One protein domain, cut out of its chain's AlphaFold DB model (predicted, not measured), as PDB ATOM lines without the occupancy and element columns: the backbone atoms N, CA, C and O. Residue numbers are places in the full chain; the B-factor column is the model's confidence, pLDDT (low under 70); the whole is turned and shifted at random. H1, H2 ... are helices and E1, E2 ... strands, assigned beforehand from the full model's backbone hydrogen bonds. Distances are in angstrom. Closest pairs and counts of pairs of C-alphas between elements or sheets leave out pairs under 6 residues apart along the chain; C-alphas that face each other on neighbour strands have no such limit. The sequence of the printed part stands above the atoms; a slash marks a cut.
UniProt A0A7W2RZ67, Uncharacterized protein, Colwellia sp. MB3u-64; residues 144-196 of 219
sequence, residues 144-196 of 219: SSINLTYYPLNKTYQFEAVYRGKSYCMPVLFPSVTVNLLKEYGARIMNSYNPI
ATOM      1  N   SER A 144      19.727  15.953  36.675       89.12
ATOM      2  CA  SER A 144      19.334  14.663  36.109       89.12
ATOM      3  C   SER A 144      20.110  13.474  36.665       89.12
ATOM      4  O   SER A 144      19.680  12.346  36.452       89.12
ATOM      5  N   SER A 145      21.248  13.687  37.323       89.62
ATOM      6  CA  SER A 145      22.043  12.620  37.933       89.62
ATOM      7  C   SER A 145      21.569  12.252  39.340       89.62
ATOM      8  O   SER A 145      21.995  11.229  39.859       89.62
ATOM      9  N   ILE A 146      20.659  13.022  39.942       90.62
ATOM     10  CA  ILE A 146      20.171  12.789  41.304       90.62
ATOM     11  C   ILE A 146      18.661  12.561  41.266       90.62
ATOM     12  O   ILE A 146      17.899  13.337  40.685       90.62
ATOM     13  N   ASN A 147      18.216  11.488  41.910       90.75
ATOM     14  CA  ASN A 147      16.809  11.287  42.225       90.75
ATOM     15  C   ASN A 147      16.621  11.312  43.739       90.75
ATOM     16  O   ASN A 147      17.395  10.705  44.474       90.75
ATOM     17  N   LEU A 148      15.554  11.954  44.191       91.50
ATOM     18  CA  LEU A 148      15.047  11.824  45.545       91.50
ATOM     19  C   LEU A 148      13.985  10.737  45.565       91.50
ATOM     20  O   LEU A 148      12.945  10.870  44.924       91.50
ATOM     21  N   THR A 149      14.235   9.667  46.297       90.81
ATOM     22  CA  THR A 149      13.248   8.621  46.549       90.81
ATOM     23  C   THR A 149      12.708   8.744  47.958       90.81
ATOM     24  O   THR A 149      13.461   9.059  48.874       90.81
ATOM     25  N   TYR A 150      11.423   8.469  48.149       90.31
ATOM     26  CA  TYR A 150      10.840   8.384  49.484       90.31
ATOM     27  C   TYR A 150      10.036   7.103  49.660       90.31
ATOM     28  O   TYR A 150       9.398   6.635  48.715       90.31
ATOM     29  N   TYR A 151      10.058   6.567  50.878       85.69
ATOM     30  CA  TYR A 151       9.245   5.431  51.300       85.69
ATOM     31  C   TYR A 151       8.552   5.727  52.630       85.69
ATOM     32  O   TYR A 151       9.082   6.477  53.457       85.69
ATOM     33  N   PRO A 152       7.364   5.143  52.852       84.25
ATOM     34  CA  PRO A 152       6.728   5.199  54.155       84.25
ATOM     35  C   PRO A 152       7.573   4.432  55.178       84.25
ATOM     36  O   PRO A 152       7.944   3.278  54.959       84.25
ATOM     37  N   LEU A 153       7.845   5.069  56.313       81.44
ATOM     38  CA  LEU A 153       8.405   4.445  57.505       81.44
ATOM     39  C   LEU A 153       7.546   4.879  58.695       81.44
ATOM     40  O   LEU A 153       7.600   6.029  59.138       81.44
ATOM     41  N   ASN A 154       6.725   3.960  59.206       79.94
ATOM     42  CA  ASN A 154       5.690   4.258  60.203       79.94
ATOM     43  C   ASN A 154       4.766   5.411  59.743       79.94
ATOM     44  O   ASN A 154       4.366   5.466  58.584       79.94
ATOM     45  N   LYS A 155       4.421   6.341  60.645       79.56
ATOM     46  CA  LYS A 155       3.598   7.538  60.373       79.56
ATOM     47  C   LYS A 155       4.381   8.671  59.679       79.56
ATOM     48  O   LYS A 155       3.948   9.819  59.716       79.56
ATOM     49  N   THR A 156       5.547   8.374  59.106       82.50
ATOM     50  CA  THR A 156       6.448   9.353  58.481       82.50
ATOM     51  C   THR A 156       6.966   8.853  57.136       82.50
ATOM     52  O   THR A 156       6.779   7.692  56.776       82.50
ATOM     53  N   TYR A 157       7.633   9.734  56.392       84.06
ATOM     54  CA  TYR A 157       8.344   9.382  55.167       84.06
ATOM     55  C   TYR A 157       9.843   9.519  55.392       84.06
ATOM     56  O   TYR A 157      10.302  10.538  55.911       84.06
ATOM     57  N   GLN A 158      10.601   8.514  54.963       89.25
ATOM     58  CA  GLN A 158      12.050   8.602  54.878       89.25
ATOM     59  C   GLN A 158      12.448   8.919  53.439       89.25
ATOM     60  O   GLN A 158      11.903   8.341  52.498       89.25
ATOM     61  N   PHE A 159      13.387   9.850  53.285       92.19
ATOM     62  CA  PHE A 159      13.927  10.264  51.997       92.19
ATOM     63  C   PHE A 159      15.350   9.733  51.819       92.19
ATOM     64  O   PHE A 159      16.153   9.715  52.753       92.19
ATOM     65  N   GLU A 160      15.671   9.357  50.590       92.56
ATOM     66  CA  GLU A 160      17.002   8.963  50.148       92.56
ATOM     67  C   GLU A 160      17.346   9.709  48.863       92.56
ATOM     68  O   GLU A 160      16.513   9.854  47.965       92.56
ATOM     69  N   ALA A 161      18.584  10.177  48.768       91.62
ATOM     70  CA  ALA A 161      19.154  10.659  47.525       91.62
ATOM     71  C   ALA A 161      19.849   9.490  46.828       91.62
ATOM     72  O   ALA A 161      20.655   8.785  47.432       91.62
ATOM     73  N   VAL A 162      19.541   9.285  45.552       90.50
ATOM     74  CA  VAL A 162      20.077   8.206  44.722       90.50
ATOM     75  C   VAL A 162      20.832   8.823  43.556       90.50
ATOM     76  O   VAL A 162      20.254   9.580  42.770       90.50
ATOM     77  N   TYR A 163      22.108   8.468  43.416       88.25
ATOM     78  CA  TYR A 163      22.909   8.885  42.271       88.25
ATOM     79  C   TYR A 163      22.648   7.955  41.079       88.25
ATOM     80  O   TYR A 163      22.888   6.747  41.144       88.25
ATOM     81  N   ARG A 164      22.127   8.494  39.973       76.62
ATOM     82  CA  ARG A 164      21.733   7.719  38.790       76.62
ATOM     83  C   ARG A 164      22.909   6.929  38.225       76.62
ATOM     84  O   ARG A 164      24.010   7.441  38.056       76.62
ATOM     85  N   GLY A 165      22.638   5.669  37.888       63.75
ATOM     86  CA  GLY A 165      23.627   4.756  37.312       63.75
ATOM     87  C   GLY A 165      24.585   4.130  38.330       63.75
ATOM     88  O   GLY A 165      25.421   3.320  37.936       63.75
ATOM     89  N   LYS A 166      24.463   4.443  39.626       62.75
ATOM     90  CA  LYS A 166      25.204   3.768  40.698       62.75
ATOM     91  C   LYS A 166      24.238   3.198  41.732       62.75
ATOM     92  O   LYS A 166      23.216   3.801  42.034       62.75
ATOM     93  N   SER A 167      24.596   2.071  42.342       67.31
ATOM     94  CA  SER A 167      23.868   1.496  43.489       67.31
ATOM     95  C   SER A 167      24.113   2.267  44.796       67.31
ATOM     96  O   SER A 167      24.051   1.681  45.871       67.31
ATOM     97  N   TYR A 168      24.472   3.550  44.707       74.81
ATOM     98  CA  TYR A 168      24.852   4.374  45.844       74.81
ATOM     99  C   TYR A 168      23.695   5.305  46.205       74.81
ATOM    100  O   TYR A 168      23.310   6.172  45.413       74.81
ATOM    101  N   CYS A 169      23.140   5.096  47.394       86.00
ATOM    102  CA  CYS A 169      22.145   5.965  48.002       86.00
ATOM    103  C   CYS A 169      22.695   6.570  49.297       86.00
ATOM    104  O   CYS A 169      23.531   5.972  49.976       86.00
ATOM    105  N   MET A 170      22.227   7.770  49.630       88.88
ATOM    106  CA  MET A 170      22.496   8.428  50.904       88.88
ATOM    107  C   MET A 170      21.169   8.787  51.577       88.88
ATOM    108  O   MET A 170      20.275   9.312  50.903       88.88
ATOM    109  N   PRO A 171      21.018   8.540  52.889       90.12
ATOM    110  CA  PRO A 171      19.849   9.002  53.621       90.12
ATOM    111  C   PRO A 171      19.811  10.534  53.632       90.12
ATOM    112  O   PRO A 171      20.832  11.194  53.821       90.12
ATOM    113  N   VAL A 172      18.621  11.104  53.452       91.81
ATOM    114  CA  VAL A 172      18.402  12.546  53.589       91.81
ATOM    115  C   VAL A 172      18.091  12.851  55.054       91.81
ATOM    116  O   VAL A 172      16.995  12.564  55.531       91.81
ATOM    117  N   LEU A 173      19.063  13.429  55.763       90.00
ATOM    118  CA  LEU A 173      18.983  13.660  57.212       90.00
ATOM    119  C   LEU A 173      18.057  14.820  57.591       90.00
ATOM    120  O   LEU A 173      17.413  14.776  58.636       90.00
ATOM    121  N   PHE A 174      17.943  15.828  56.721       90.44
ATOM    122  CA  PHE A 174      17.110  17.011  56.947       90.44
ATOM    123  C   PHE A 174      16.112  17.218  55.800       90.44
ATOM    124  O   PHE A 174      16.268  18.151  55.005       90.44
ATOM    125  N   PRO A 175      15.066  16.372  55.677       90.00
ATOM    126  CA  PRO A 175      14.155  16.413  54.535       90.00
ATOM    127  C   PRO A 175      13.503  17.776  54.297       90.00
ATOM    128  O   PRO A 175      13.343  18.171  53.148       90.00
ATOM    129  N   SER A 176      13.181  18.524  55.357       87.19
ATOM    130  CA  SER A 176      12.548  19.847  55.257       87.19
ATOM    131  C   SER A 176      13.374  20.876  54.479       87.19
ATOM    132  O   SER A 176      12.796  21.784  53.888       87.19
ATOM    133  N   VAL A 177      14.702  20.732  54.445       90.12
ATOM    134  CA  VAL A 177      15.600  21.651  53.733       90.12
ATOM    135  C   VAL A 177      16.220  20.976  52.516       90.12
ATOM    136  O   VAL A 177      16.133  21.514  51.414       90.12
ATOM    137  N   THR A 178      16.766  19.767  52.662       92.19
ATOM    138  CA  THR A 178      17.426  19.046  51.563       92.19
ATOM    139  C   THR A 178      16.477  18.748  50.403       92.19
ATOM    140  O   THR A 178      16.869  18.894  49.246       92.19
ATOM    141  N   VAL A 179      15.228  18.343  50.675       91.75
ATOM    142  CA  VAL A 179      14.268  18.036  49.599       91.75
ATOM    143  C   VAL A 179      13.923  19.296  48.821       91.75
ATOM    144  O   VAL A 179      13.905  19.255  47.595       91.75
ATOM    145  N   ASN A 180      13.700  20.416  49.511       90.50
ATOM    146  CA  ASN A 180      13.410  21.696  48.869       90.50
ATOM    147  C   ASN A 180      14.604  22.187  48.042       90.50
ATOM    148  O   ASN A 180      14.432  22.495  46.867       90.50
ATOM    149  N   LEU A 181      15.813  22.142  48.608       91.00
ATOM    150  CA  LEU A 181      17.058  22.500  47.925       91.00
ATOM    151  C   LEU A 181      17.248  21.709  46.625       91.00
ATOM    152  O   LEU A 181      17.449  22.286  45.558       91.00
ATOM    153  N   LEU A 182      17.163  20.380  46.696       91.50
ATOM    154  CA  LEU A 182      17.373  19.520  45.533       91.50
ATOM    155  C   LEU A 182      16.218  19.608  44.527       91.50
ATOM    156  O   LEU A 182      16.451  19.497  43.325       91.50
ATOM    157  N   LYS A 183      14.984  19.845  44.985       90.62
ATOM    158  CA  LYS A 183      13.829  20.078  44.110       90.62
ATOM    159  C   LYS A 183      13.972  21.383  43.331       90.62
ATOM    160  O   LYS A 183      13.765  21.368  42.122       90.62
ATOM    161  N   GLU A 184      14.340  22.482  43.990       90.19
ATOM    162  CA  GLU A 184      14.617  23.769  43.333       90.19
ATOM    163  C   GLU A 184      15.783  23.657  42.349       90.19
ATOM    164  O   GLU A 184      15.745  24.241  41.269       90.19
ATOM    165  N   TYR A 185      16.773  22.825  42.674       90.50
ATOM    166  CA  TYR A 185      17.862  22.499  41.761       90.50
ATOM    167  C   TYR A 185      17.429  21.664  40.539       90.50
ATOM    168  O   TYR A 185      18.145  21.603  39.541       90.50
ATOM    169  N   GLY A 186      16.249  21.042  40.572       91.88
ATOM    170  CA  GLY A 186      15.692  20.260  39.465       91.88
ATOM    171  C   GLY A 186      15.883  18.745  39.587       91.88
ATOM    172  O   GLY A 186      15.670  18.020  38.609       91.88
ATOM    173  N   ALA A 187      16.276  18.237  40.759       91.50
ATOM    174  CA  ALA A 187      16.286  16.802  41.024       91.50
ATOM    175  C   ALA A 187      14.853  16.248  41.016       91.50
ATOM    176  O   ALA A 187      13.906  16.878  41.497       91.50
ATOM    177  N   ARG A 188      14.673  15.036  40.480       89.69
ATOM    178  CA  ARG A 188      13.344  14.409  40.418       89.69
ATOM    179  C   ARG A 188      12.990  13.763  41.748       89.69
ATOM    180  O   ARG A 188      13.795  13.012  42.289       89.69
ATOM    181  N   ILE A 189      11.761  13.978  42.213       88.50
ATOM    182  CA  ILE A 189      11.193  13.261  43.360       88.50
ATOM    183  C   ILE A 189      10.386  12.072  42.836       88.50
ATOM    184  O   ILE A 189       9.529  12.228  41.969       88.50
ATOM    185  N   MET A 190      10.665  10.883  43.355       84.88
ATOM    186  CA  MET A 190      10.034   9.630  42.960       84.88
ATOM    187  C   MET A 190       9.528   8.898  44.200       84.88
ATOM    188  O   MET A 190      10.225   8.805  45.209       84.88
ATOM    189  N   ASN A 191       8.332   8.330  44.114       78.94
ATOM    190  CA  ASN A 191       7.887   7.373  45.116       78.94
ATOM    191  C   ASN A 191       8.632   6.051  44.875       78.94
ATOM    192  O   ASN A 191       8.557   5.509  43.771       78.94
ATOM    193  N   SER A 192       9.362   5.536  45.868       67.12
ATOM    194  CA  SER A 192      10.006   4.220  45.739       67.12
ATOM    195  C   SER A 192       9.017   3.065  45.909       67.12
ATOM    196  O   SER A 192       9.379   1.913  45.662       67.12
ATOM    197  N   TYR A 193       7.761   3.357  46.267       52.00
ATOM    198  CA  TYR A 193       6.684   2.380  46.321       52.00
ATOM    199  C   TYR A 193       6.283   1.932  44.910       52.00
ATOM    200  O   TYR A 193       5.340   2.431  44.302       52.00
ATOM    201  N   ASN A 194       7.033   0.965  44.387       45.34
ATOM    202  CA  ASN A 194       6.672   0.180  43.220       45.34
ATOM    203  C   ASN A 194       6.485  -1.278  43.689       45.34
ATOM    204  O   ASN A 194       7.483  -1.993  43.831       45.34
ATOM    205  N   PRO A 195       5.247  -1.726  43.992       43.16
ATOM    206  CA  PRO A 195       4.986  -3.001  44.674       43.16
ATOM    207  C   PRO A 195       5.456  -4.253  43.909       43.16
ATOM    208  O   PRO A 195       5.437  -5.348  44.459       43.16
ATOM    209  N   ILE A 196       5.916  -4.111  42.662       40.50
ATOM    210  CA  ILE A 196       6.329  -5.225  41.797       40.50
ATOM    211  C   ILE A 196       7.851  -5.512  41.903       40.50
ATOM    212  O   ILE A 196       8.284  -6.623  41.606       40.50
TER     213      ILE A 196
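This is residues 144 to 196 of the 219 residues of an uncharacterized protein of Colwellia sp. MB3u-64 (UniProt A0A7W2RZ67). A twisted sheet, its long hairpin E1 and E2 between short E3 and E4, has helix H1 over one face. The printed part has 53 residues, in order E1, E2, E3, H1, E4; the sheet, E3 E2 E1 E4, and the class are mixed. It is compact, with a radius of gyration of the C-alphas of 10.9 A and spans of 28 by 27 by 15 A.

Start at E1, residues 146 to 153, a hairpin with E2, residues 156 to 163; N 149 and O 160 are 2.8 A apart. E3, residues 169 to 171, makes a hairpin with E2, N 170 to O 161 2.9 A, ending an antiparallel meander. H1, residues 175 to 184, is on the sheet, height 9.5 A; 5 of 6 O i to N i+4 pairs are within hydrogen-bond range. E4, residues 188 to 191, is parallel to E1, N 148 to O 188 2.8 A; E3, H1, E4 form a split strand-helix-strand unit, two strands that run the same way with a helix between them in the chain and E2 and E1 between them in the sheet, and its crossover is right-handed.

Find C-alpha 146 at (20.171, 12.789, 41.304); E1 runs 21.7 A, E2 23.1 A. E4 ends at C-alpha 191, (7.887, 7.373, 45.116).

The printed part has no cut; pLDDT is under 70 at residues 165 to 167 and 192 to 196.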